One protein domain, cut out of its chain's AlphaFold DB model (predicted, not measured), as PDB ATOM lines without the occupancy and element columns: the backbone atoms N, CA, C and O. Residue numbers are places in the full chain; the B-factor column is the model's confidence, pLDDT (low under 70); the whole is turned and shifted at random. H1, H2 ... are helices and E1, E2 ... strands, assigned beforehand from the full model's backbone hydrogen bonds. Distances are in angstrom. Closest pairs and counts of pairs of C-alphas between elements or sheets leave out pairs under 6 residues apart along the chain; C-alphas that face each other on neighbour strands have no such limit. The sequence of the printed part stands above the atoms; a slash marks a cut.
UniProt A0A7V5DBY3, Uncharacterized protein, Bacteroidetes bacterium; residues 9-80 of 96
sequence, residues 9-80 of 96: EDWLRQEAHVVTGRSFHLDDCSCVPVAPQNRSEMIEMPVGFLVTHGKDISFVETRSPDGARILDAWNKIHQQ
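What this domain is: This is residues 9 to 80 of the 96 residues of an uncharacterized protein of Bacteroidetes bacterium (UniProt A0A7V5DBY3). A strongly twisted sheet of five strands, with the long E3 running through its middle, is covered in part by one long helix, H2, which packs on it near the end of the printed part. The hairpin E4 and E5 extends the sheet on one side of E3, while the short strands E1 and E2 lie beside different parts of E3 on its other side; the small helix H1 is off the sheet, near E5. The printed part has 72 residues with two named helices and five named strands, in the order H1, E1, E2, E3, E4, E5, H2, and its class is mixed, helices and strands. The sheet is branched, and its neighbour pairs are antiparallel. The whole is compact, with a radius of gyration of the C-alphas of 11.8 A and spans of 31 by 30 by 20 A.

Where its parts are: H1, residues 9 to 12, begins at C-alpha 9 at (47.864, -23.680, -6.756) and is 5.1 A long. E1, residues 17 to 19, is 6.9 A long, and E2, residues 24 to 26, 6.7 A. E3, residues 29 to 36, is the longest strand at 22.6 A and begins at C-alpha 29 at (28.070, -28.714, -1.275). E4, residues 48 to 53, measures 16.0 A, and E5, residues 56 to 61, 16.4 A. H2, residues 65 to 80, is 23.4 A long and ends at C-alpha 80 at (19.350, -42.087, -13.102).

How they stand to each other: E2, E3, E4 and E5 form a meander, each strand the antiparallel neighbour of the one before. E3 has staggered pairing: with E2 over residues 29 to 31, with E4 over 30 to 34 and with E1 over 34 to 36. E1 and E2 lie on one side of E3, E4 on the other side. N 18 and O 35 of E1 and E3 are 2.8 A apart, within hydrogen-bond range, as are N 24 and O 31 of E2 and E3 at 2.9 A, N 32 and O 50 of E3 and E4 at 2.8 A, and N 51 and O 58 of E4 and E5 at 2.8 A. E1, E2 and E5 are edge strands. H2 is on the sheet; its closest C-alphas to E5 are those of Gly 67 and Glu 61, 5.3 A apart, and to E2 those of Ala 73 and Leu 26, 7.4 A apart. H1 is not on the sheet; its closest C-alphas to E5 are those of Trp 11 and Phe 59, 7.8 A apart. H1 and H2 are apart. In H2 every O i to N i+4 pair is within hydrogen-bond range; H1 is too short for such a pair, and 0 of its 1 O i to N i+3 pair is within range.

The domain as a whole: The two C-alphas farthest apart, those of Arg 13 and Gln 80, are 34.7 A from each other. The printed part has no cut. The link from E3 to E4, with 11 residues, is long; the other links are tight. The mean pLDDT of the printed part is 79.1, and residues 9 to 16, 37 to 44 and 80 are under 70.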
ATOM      1  N   GLU A   9      46.671 -24.033  -5.985       63.44
ATOM      2  CA  GLU A   9      47.864 -23.680  -6.756       63.44
ATOM      3  C   GLU A   9      48.667 -24.903  -7.209       63.44
ATOM      4  O   GLU A   9      49.223 -24.889  -8.306       63.44
ATOM      5  N   ASP A  10      48.706 -25.971  -6.407       61.25
ATOM      6  CA  ASP A  10      49.345 -27.230  -6.801       61.25
ATOM      7  C   ASP A  10      48.502 -27.957  -7.853       61.25
ATOM      8  O   ASP A  10      49.051 -28.562  -8.771       61.25
ATOM      9  N   TRP A  11      47.174 -27.829  -7.776       61.56
ATOM     10  CA  TRP A  11      46.250 -28.339  -8.791       61.56
ATOM     11  C   TRP A  11      46.401 -27.611 -10.137       61.56
ATOM     12  O   TRP A  11      46.483 -28.259 -11.178       61.56
ATOM     13  N   LEU A  12      46.533 -26.277 -10.133       63.69
ATOM     14  CA  LEU A  12      46.751 -25.475 -11.349       63.69
ATOM     15  C   LEU A  12      48.079 -25.777 -12.063       63.69
ATOM     16  O   LEU A  12      48.221 -25.467 -13.245       63.69
ATOM     17  N   ARG A  13      49.063 -26.342 -11.353       64.94
ATOM     18  CA  ARG A  13      50.377 -26.707 -11.907       64.94
ATOM     19  C   ARG A  13      50.403 -28.088 -12.560       64.94
ATOM     20  O   ARG A  13      51.398 -28.420 -13.203       64.94
ATOM     21  N   GLN A  14      49.362 -28.897 -12.374       63.97
ATOM     22  CA  GLN A  14      49.235 -30.207 -13.013       63.97
ATOM     23  C   GLN A  14      48.691 -30.064 -14.443       63.97
ATOM     24  O   GLN A  14      48.341 -28.968 -14.880       63.97
ATOM     25  N   GLU A  15      48.658 -31.166 -15.200       63.59
ATOM     26  CA  GLU A  15      48.043 -31.185 -16.533       63.59
ATOM     27  C   GLU A  15      46.640 -30.561 -16.498       63.59
ATOM     28  O   GLU A  15      45.906 -30.714 -15.520       63.59
ATOM     29  N   ALA A  16      46.271 -29.834 -17.556       65.88
ATOM     30  CA  ALA A  16      45.004 -29.117 -17.600       65.88
ATOM     31  C   ALA A  16      43.834 -30.083 -17.367       65.88
ATOM     32  O   ALA A  16      43.660 -31.067 -18.090       65.88
ATOM     33  N   HIS A  17      43.031 -29.798 -16.347       70.56
ATOM     34  CA  HIS A  17      41.815 -30.539 -16.058       70.56
ATOM     35  C   HIS A  17      40.635 -29.843 -16.742       70.56
ATOM     36  O   HIS A  17      40.491 -28.623 -16.663       70.56
ATOM     37  N   VAL A  18      39.781 -30.618 -17.400       76.56
ATOM     38  CA  VAL A  18      38.527 -30.165 -18.001       76.56
ATOM     39  C   VAL A  18      37.349 -30.676 -17.184       76.56
ATOM     40  O   VAL A  18      37.412 -31.743 -16.569       76.56
ATOM     41  N   VAL A  19      36.267 -29.903 -17.168       80.06
ATOM     42  CA  VAL A  19      34.989 -30.343 -16.601       80.06
ATOM     43  C   VAL A  19      34.435 -31.450 -17.492       80.06
ATOM     44  O   VAL A  19      34.289 -31.251 -18.696       80.06
ATOM     45  N   THR A  20      34.143 -32.613 -16.910       76.06
ATOM     46  CA  THR A  20      33.732 -33.811 -17.665       76.06
ATOM     47  C   THR A  20      32.273 -34.193 -17.496       76.06
ATOM     48  O   THR A  20      31.836 -35.195 -18.049       76.06
ATOM     49  N   GLY A  21      31.505 -33.424 -16.732       76.19
ATOM     50  CA  GLY A  21      30.103 -33.720 -16.476       76.19
ATOM     51  C   GLY A  21      29.378 -32.556 -15.819       76.19
ATOM     52  O   GLY A  21      29.963 -31.503 -15.553       76.19
ATOM     53  N   ARG A  22      28.085 -32.755 -15.566       80.75
ATOM     54  CA  ARG A  22      27.239 -31.756 -14.911       80.75
ATOM     55  C   ARG A  22      27.615 -31.605 -13.441       80.75
ATOM     56  O   ARG A  22      28.018 -32.561 -12.778       80.75
ATOM     57  N   SER A  23      27.469 -30.383 -12.941       87.12
ATOM     58  CA  SER A  23      27.517 -30.114 -11.510       87.12
ATOM     59  C   SER A  23      26.337 -30.782 -10.815       87.12
ATOM     60  O   SER A  23      25.220 -30.737 -11.331       87.12
ATOM     61  N   PHE A  24      26.563 -31.316  -9.623       88.75
ATOM     62  CA  PHE A  24      25.511 -31.875  -8.785       88.75
ATOM     63  C   PHE A  24      25.670 -31.422  -7.338       88.75
ATOM     64  O   PHE A  24      26.749 -31.008  -6.913       88.75
ATOM     65  N   HIS A  25      24.584 -31.507  -6.579       88.69
ATOM     66  CA  HIS A  25      24.596 -31.193  -5.159       88.69
ATOM     67  C   HIS A  25      24.786 -32.458  -4.329       88.69
ATOM     68  O   HIS A  25      24.167 -33.488  -4.596       88.69
ATOM     69  N   LEU A  26      25.635 -32.360  -3.310       86.75
ATOM     70  CA  LEU A  26      25.795 -33.376  -2.280       86.75
ATOM     71  C   LEU A  26      25.800 -32.670  -0.926       86.75
ATOM     72  O   LEU A  26      26.718 -31.901  -0.637       86.75
ATOM     73  N   ASP A  27      24.777 -32.932  -0.115       87.75
ATOM     74  CA  ASP A  27      24.516 -32.207   1.132       87.75
ATOM     75  C   ASP A  27      24.470 -30.679   0.882       87.75
ATOM     76  O   ASP A  27      23.753 -30.220  -0.009       87.75
ATOM     77  N   ASP A  28      25.259 -29.892   1.619       87.56
ATOM     78  CA  ASP A  28      25.372 -28.431   1.464       87.56
ATOM     79  C   ASP A  28      26.440 -28.003   0.434       87.56
ATOM     80  O   ASP A  28      26.791 -26.823   0.327       87.56
ATOM     81  N   CYS A  29      26.996 -28.954  -0.319       87.88
ATOM     82  CA  CYS A  29      28.070 -28.714  -1.275       87.88
ATOM     83  C   CYS A  29      27.578 -28.811  -2.725       87.88
ATOM     84  O   CYS A  29      26.687 -29.591  -3.057       87.88
ATOM     85  N   SER A  30      28.213 -28.051  -3.621       90.12
ATOM     86  CA  SER A  30      28.101 -28.250  -5.071       90.12
ATOM     87  C   SER A  30      29.398 -28.849  -5.608       90.12
ATOM     88  O   SER A  30      30.480 -28.299  -5.386       90.12
ATOM     89  N   CYS A  31      29.280 -29.987  -6.286       90.56
ATOM     90  CA  CYS A  31      30.367 -30.824  -6.771       90.56
ATOM     91  C   CYS A  31      30.412 -30.805  -8.302       90.56
ATOM     92  O   CYS A  31      29.404 -31.046  -8.963       90.56
ATOM     93  N   VAL A  32      31.592 -30.561  -8.874       90.31
ATOM     94  CA  VAL A  32      31.812 -30.561 -10.327       90.31
ATOM     95  C   VAL A  32      32.861 -31.613 -10.688       90.31
ATOM     96  O   VAL A  32      33.997 -31.497 -10.218       90.31
ATOM     97  N   PRO A  33      32.525 -32.632 -11.500       89.12
ATOM     98  CA  PRO A  33      33.479 -33.650 -11.929       89.12
ATOM     99  C   PRO A  33      34.517 -33.062 -12.887       89.12
ATOM    100  O   PRO A  33      34.179 -32.359 -13.844       89.12
ATOM    101  N   VAL A  34      35.788 -33.385 -12.648       86.38
ATOM    102  CA  VAL A  34      36.905 -32.973 -13.505       86.38
ATOM    103  C   VAL A  34      37.772 -34.169 -13.899       86.38
ATOM    104  O   VAL A  34      37.964 -35.106 -13.116       86.38
ATOM    105  N   ALA A  35      38.331 -34.133 -15.108       81.75
ATOM    106  CA  ALA A  35      39.301 -35.110 -15.605       81.75
ATOM    107  C   ALA A  35      40.400 -34.435 -16.449       81.75
ATOM    108  O   ALA A  35      40.226 -33.296 -16.873       81.75
ATOM    109  N   PRO A  36      41.538 -35.100 -16.710       74.50
ATOM    110  CA  PRO A  36      42.616 -34.544 -17.522       74.50
ATOM    111  C   PRO A  36      42.163 -34.331 -18.970       74.50
ATOM    112  O   PRO A  36      41.524 -35.208 -19.555       74.50
ATOM    113  N   GLN A  37      42.560 -33.211 -19.576       67.50
ATOM    114  CA  GLN A  37      42.208 -32.816 -20.947       67.50
ATOM    115  C   GLN A  37      42.595 -33.862 -22.010       67.50
ATOM    116  O   GLN A  37      41.920 -33.986 -23.026       67.50
ATOM    117  N   ASN A  38      43.652 -34.644 -21.769       60.88
ATOM    118  CA  ASN A  38      44.172 -35.626 -22.727       60.88
ATOM    119  C   ASN A  38      43.390 -36.954 -22.775       60.88
ATOM    120  O   ASN A  38      43.706 -37.814 -23.596       60.88
ATOM    121  N   ARG A  39      42.362 -37.159 -21.935       58.00
ATOM    122  CA  ARG A  39      41.483 -38.344 -22.015       58.00
ATOM    123  C   ARG A  39      40.313 -38.087 -22.966       58.00
ATOM    124  O   ARG A  39      39.163 -38.030 -22.550       58.00
ATOM    125  N   SER A  40      40.621 -37.925 -24.250       49.38
ATOM    126  CA  SER A  40      39.642 -37.523 -25.269       49.38
ATOM    127  C   SER A  40      38.783 -38.659 -25.848       49.38
ATOM    128  O   SER A  40      38.014 -38.389 -26.765       49.38
ATOM    129  N   GLU A  41      38.863 -39.904 -25.362       49.81
ATOM    130  CA  GLU A  41      38.119 -41.017 -25.996       49.81
ATOM    131  C   GLU A  41      37.350 -41.941 -25.040       49.81
ATOM    132  O   GLU A  41      36.518 -42.720 -25.490       49.81
ATOM    133  N   MET A  42      37.533 -41.821 -23.722       52.12
ATOM    134  CA  MET A  42      36.743 -42.561 -22.728       52.12
ATOM    135  C   MET A  42      36.515 -41.675 -21.506       52.12
ATOM    136  O   MET A  42      37.264 -41.715 -20.525       52.12
ATOM    137  N   ILE A  43      35.489 -40.826 -21.576       57.47
ATOM    138  CA  ILE A  43      34.954 -40.136 -20.400       57.47
ATOM    139  C   ILE A  43      34.150 -41.175 -19.609       57.47
ATOM    140  O   ILE A  43      32.933 -41.209 -19.693       57.47
ATOM    141  N   GLU A  44      34.823 -42.076 -18.893       64.25
ATOM    142  CA  GLU A  44      34.123 -43.036 -18.022       64.25
ATOM    143  C   GLU A  44      34.210 -42.660 -16.542       64.25
ATOM    144  O   GLU A  44      33.329 -43.030 -15.773       64.25
ATOM    145  N   MET A  45      35.233 -41.912 -16.104       72.50
ATOM    146  CA  MET A  45      35.351 -41.603 -14.676       72.50
ATOM    147  C   MET A  45      36.140 -40.321 -14.377       72.50
ATOM    148  O   MET A  45      37.253 -40.156 -14.898       72.50
ATOM    149  N   PRO A  46      35.617 -39.428 -13.513       80.12
ATOM    150  CA  PRO A  46      36.345 -38.246 -13.068       80.12
ATOM    151  C   PRO A  46      37.563 -38.637 -12.219       80.12
ATOM    152  O   PRO A  46      37.550 -39.621 -11.475       80.12
ATOM    153  N   VAL A  47      38.636 -37.847 -12.310       82.56
ATOM    154  CA  VAL A  47      39.836 -38.024 -11.461       82.56
ATOM    155  C   VAL A  47      39.720 -37.266 -10.142       82.56
ATOM    156  O   VAL A  47      40.392 -37.595  -9.166       82.56
ATOM    157  N   GLY A  48      38.812 -36.296 -10.082       87.31
ATOM    158  CA  GLY A  48      38.435 -35.615  -8.856       87.31
ATOM    159  C   GLY A  48      37.216 -34.731  -9.053       87.31
ATOM    160  O   GLY A  48      36.611 -34.696 -10.128       87.31
ATOM    161  N   PHE A  49      36.874 -34.006  -7.997       88.88
ATOM    162  CA  PHE A  49      35.738 -33.103  -7.962       88.88
ATOM    163  C   PHE A  49      36.158 -31.746  -7.412       88.88
ATOM    164  O   PHE A  49      36.856 -31.663  -6.400       88.88
ATOM    165  N   LEU A  50      35.697 -30.677  -8.055       90.12
ATOM    166  CA  LEU A  50      35.706 -29.349  -7.455       90.12
ATOM    167  C   LEU A  50      34.474 -29.236  -6.565       90.12
ATOM    168  O   LEU A  50      33.345 -29.280  -7.047       90.12
ATOM    169  N   VAL A  51      34.701 -29.131  -5.263       90.38
ATOM    170  CA  VAL A  51      33.665 -29.041  -4.241       90.38
ATOM    171  C   VAL A  51      33.609 -27.612  -3.736       90.38
ATOM    172  O   VAL A  51      34.608 -27.056  -3.276       90.38
ATOM    173  N   THR A  52      32.422 -27.032  -3.825       90.38
ATOM    174  CA  THR A  52      32.126 -25.667  -3.408       90.38
ATOM    175  C   THR A  52      31.195 -25.687  -2.204       90.38
ATOM    176  O   THR A  52      30.174 -26.373  -2.220       90.38
ATOM    177  N   HIS A  53      31.557 -24.946  -1.158       87.88
ATOM    178  CA  HIS A  53      30.754 -24.778   0.050       87.88
ATOM    179  C   HIS A  53      30.793 -23.302   0.464       87.88
ATOM    180  O   HIS A  53      31.807 -22.786   0.942       87.88
ATOM    181  N   GLY A  54      29.693 -22.587   0.227       84.19
ATOM    182  CA  GLY A  54      29.634 -21.138   0.420       84.19
ATOM    183  C   GLY A  54      30.610 -20.388  -0.495       84.19
ATOM    184  O   GLY A  54      30.396 -20.311  -1.700       84.19
ATOM    185  N   LYS A  55      31.665 -19.801   0.087       84.06
ATOM    186  CA  LYS A  55      32.719 -19.069  -0.647       84.06
ATOM    187  C   LYS A  55      33.998 -19.884  -0.852       84.06
ATOM    188  O   LYS A  55      34.910 -19.407  -1.522       84.06
ATOM    189  N   ASP A  56      34.068 -21.076  -0.268       83.75
ATOM    190  CA  ASP A  56      35.245 -21.929  -0.334       83.75
ATOM    191  C   ASP A  56      35.134 -22.900  -1.511       83.75
ATOM    192  O   ASP A  56      34.088 -23.513  -1.734       83.75
ATOM    193  N   ILE A  57      36.235 -23.053  -2.247       86.06
ATOM    194  CA  ILE A  57      36.383 -24.022  -3.335       86.06
ATOM    195  C   ILE A  57      37.555 -24.929  -2.983       86.06
ATOM    196  O   ILE A  57      38.634 -24.459  -2.624       86.06
ATOM    197  N   SER A  58      37.344 -26.235  -3.085       86.25
ATOM    198  CA  SER A  58      38.363 -27.242  -2.811       86.25
ATOM    199  C   SER A  58      38.358 -28.311  -3.888       86.25
ATOM    200  O   SER A  58      37.313 -28.644  -4.440       86.25
ATOM    201  N   PHE A  59      39.534 -28.849  -4.189       85.69
ATOM    202  CA  PHE A  59      39.657 -30.020  -5.040       85.69
ATOM    203  C   PHE A  59      39.719 -31.277  -4.173       85.69
ATOM    204  O   PHE A  59      40.500 -31.342  -3.222       85.69
ATOM    205  N   VAL A  60      38.895 -32.266  -4.508       87.31
ATOM    206  CA  VAL A  60      38.836 -33.560  -3.830       87.31
ATOM    207  C   VAL A  60      39.130 -34.659  -4.844       87.31
ATOM    208  O   VAL A  60      38.348 -34.906  -5.760       87.31
ATOM    209  N   GLU A  61      40.260 -35.338  -4.677       86.31
ATOM    210  CA  GLU A  61      40.645 -36.471  -5.523       86.31
ATOM    211  C   GLU A  61      39.723 -37.668  -5.299       86.31
ATOM    212  O   GLU A  61      39.439 -38.017  -4.150       86.31
ATOM    213  N   THR A  62      39.344 -38.381  -6.364       86.25
ATOM    214  CA  THR A  62      38.488 -39.580  -6.250       86.25
ATOM    215  C   THR A  62      39.126 -40.716  -5.458       86.25
ATOM    216  O   THR A  62      38.421 -41.556  -4.907       86.25
ATOM    217  N   ARG A  63      40.460 -40.733  -5.354       83.62
ATOM    218  CA  ARG A  63      41.218 -41.713  -4.559       83.62
ATOM    219  C   ARG A  63      41.137 -41.464  -3.053       83.62
ATOM    220  O   ARG A  63      41.508 -42.341  -2.275       83.62
ATOM    221  N   SER A  64      40.694 -40.281  -2.635       85.81
ATOM    222  CA  SER A  64      40.492 -39.970  -1.222       85.81
ATOM    223  C   SER A  64      39.189 -40.600  -0.700       85.81
ATOM    224  O   SER A  64      38.265 -40.825  -1.485       85.81
ATOM    225  N   PRO A  65      39.058 -40.853   0.618       86.69
ATOM    226  CA  PRO A  65      37.810 -41.359   1.196       86.69
ATOM    227  C   PRO A  65      36.602 -40.460   0.900       86.69
ATOM    228  O   PRO A  65      35.517 -40.956   0.606       86.69
ATOM    229  N   ASP A  66      36.798 -39.141   0.938       84.19
ATOM    230  CA  ASP A  66      35.746 -38.169   0.628       84.19
ATOM    231  C   ASP A  66      35.418 -38.171  -0.873       84.19
ATOM    232  O   ASP A  66      34.249 -38.181  -1.253       84.19
ATOM    233  N   GLY A  67      36.428 -38.261  -1.738       86.44
ATOM    234  CA  GLY A  67      36.228 -38.352  -3.184       86.44
ATOM    235  C   GLY A  67      35.539 -39.636  -3.629       86.44
ATOM    236  O   GLY A  67      34.736 -39.587  -4.555       86.44
ATOM    237  N   ALA A  68      35.772 -40.760  -2.949       87.62
ATOM    238  CA  ALA A  68      35.060 -42.010  -3.208       87.62
ATOM    239  C   ALA A  68      33.558 -41.888  -2.898       87.62
ATOM    240  O   ALA A  68      32.729 -42.403  -3.646       87.62
ATOM    241  N   ARG A  69      33.190 -41.156  -1.835       88.88
ATOM    242  CA  ARG A  69      31.782 -40.868  -1.507       88.88
ATOM    243  C   ARG A  69      31.123 -39.975  -2.556       88.88
ATOM    244  O   ARG A  69      29.993 -40.234  -2.955       88.88
ATOM    245  N   ILE A  70      31.834 -38.942  -3.007       89.38
ATOM    246  CA  ILE A  70      31.349 -38.031  -4.053       89.38
ATOM    247  C   ILE A  70      31.214 -38.775  -5.390       89.38
ATOM    248  O   ILE A  70      30.243 -38.564  -6.108       89.38
ATOM    249  N   LEU A  71      32.134 -39.696  -5.695       89.50
ATOM    250  CA  LEU A  71      32.067 -40.544  -6.883       89.50
ATOM    251  C   LEU A  71      30.853 -41.481  -6.864       89.50
ATOM    252  O   LEU A  71      30.180 -41.612  -7.880       89.50
ATOM    253  N   ASP A  72      30.544 -42.100  -5.722       89.44
ATOM    254  CA  ASP A  72      29.344 -42.936  -5.569       89.44
ATOM    255  C   ASP A  72      28.056 -42.122  -5.786       89.44
ATOM    256  O   ASP A  72      27.142 -42.567  -6.481       89.44
ATOM    257  N   ALA A  73      28.001 -40.898  -5.252       88.19
ATOM    258  CA  ALA A  73      26.885 -39.984  -5.494       88.19
ATOM    259  C   ALA A  73      26.773 -39.585  -6.975       88.19
ATOM    260  O   ALA A  73      25.681 -39.628  -7.537       88.19
ATOM    261  N   TRP A  74      27.898 -39.261  -7.619       87.31
ATOM    262  CA  TRP A  74      27.943 -38.942  -9.045       87.31
ATOM    263  C   TRP A  74      27.445 -40.109  -9.905       87.31
ATOM    264  O   TRP A  74      26.592 -39.905 -10.762       87.31
ATOM    265  N   ASN A  75      27.900 -41.336  -9.629       86.25
ATOM    266  CA  ASN A  75      27.471 -42.532 -10.357       86.25
ATOM    267  C   ASN A  75      25.960 -42.774 -10.246       86.25
ATOM    268  O   ASN A  75      25.332 -43.109 -11.244       86.25
ATOM    269  N   LYS A  76      25.365 -42.583  -9.061       85.12
ATOM    270  CA  LYS A  76      23.912 -42.745  -8.868       85.12
ATOM    271  C   LYS A  76      23.108 -41.746  -9.692       85.12
ATOM    272  O   LYS A  76      22.129 -42.127 -10.322       85.12
ATOM    273  N   ILE A  77      23.541 -40.487  -9.705       80.56
ATOM    274  CA  ILE A  77      22.889 -39.429 -10.485       80.56
ATOM    275  C   ILE A  77      23.033 -39.717 -11.979       80.56
ATOM    276  O   ILE A  77      22.059 -39.633 -12.718       80.56
ATOM    277  N   HIS A  78      24.227 -40.117 -12.415       75.44
ATOM    278  CA  HIS A  78      24.488 -40.400 -13.821       75.44
ATOM    279  C   HIS A  78      23.713 -41.626 -14.326       75.44
ATOM    280  O   HIS A  78      23.198 -41.609 -15.439       75.44
ATOM    281  N   GLN A  79      23.560 -42.666 -13.498       71.62
ATOM    282  CA  GLN A  79      22.707 -43.818 -13.811       71.62
ATOM    283  C   GLN A  79      21.230 -43.426 -13.926       71.62
ATOM    284  O   GLN A  79      20.563 -43.880 -14.850       71.62
ATOM    285  N   GLN A  80      20.734 -42.556 -13.042       63.44
ATOM    286  CA  GLN A  80      19.350 -42.087 -13.102       63.44
ATOM    287  C   GLN A  80      19.080 -41.229 -14.353       63.44
ATOM    288  O   GLN A  80      18.055 -41.413 -15.002       63.44
TER     289      GLN A  80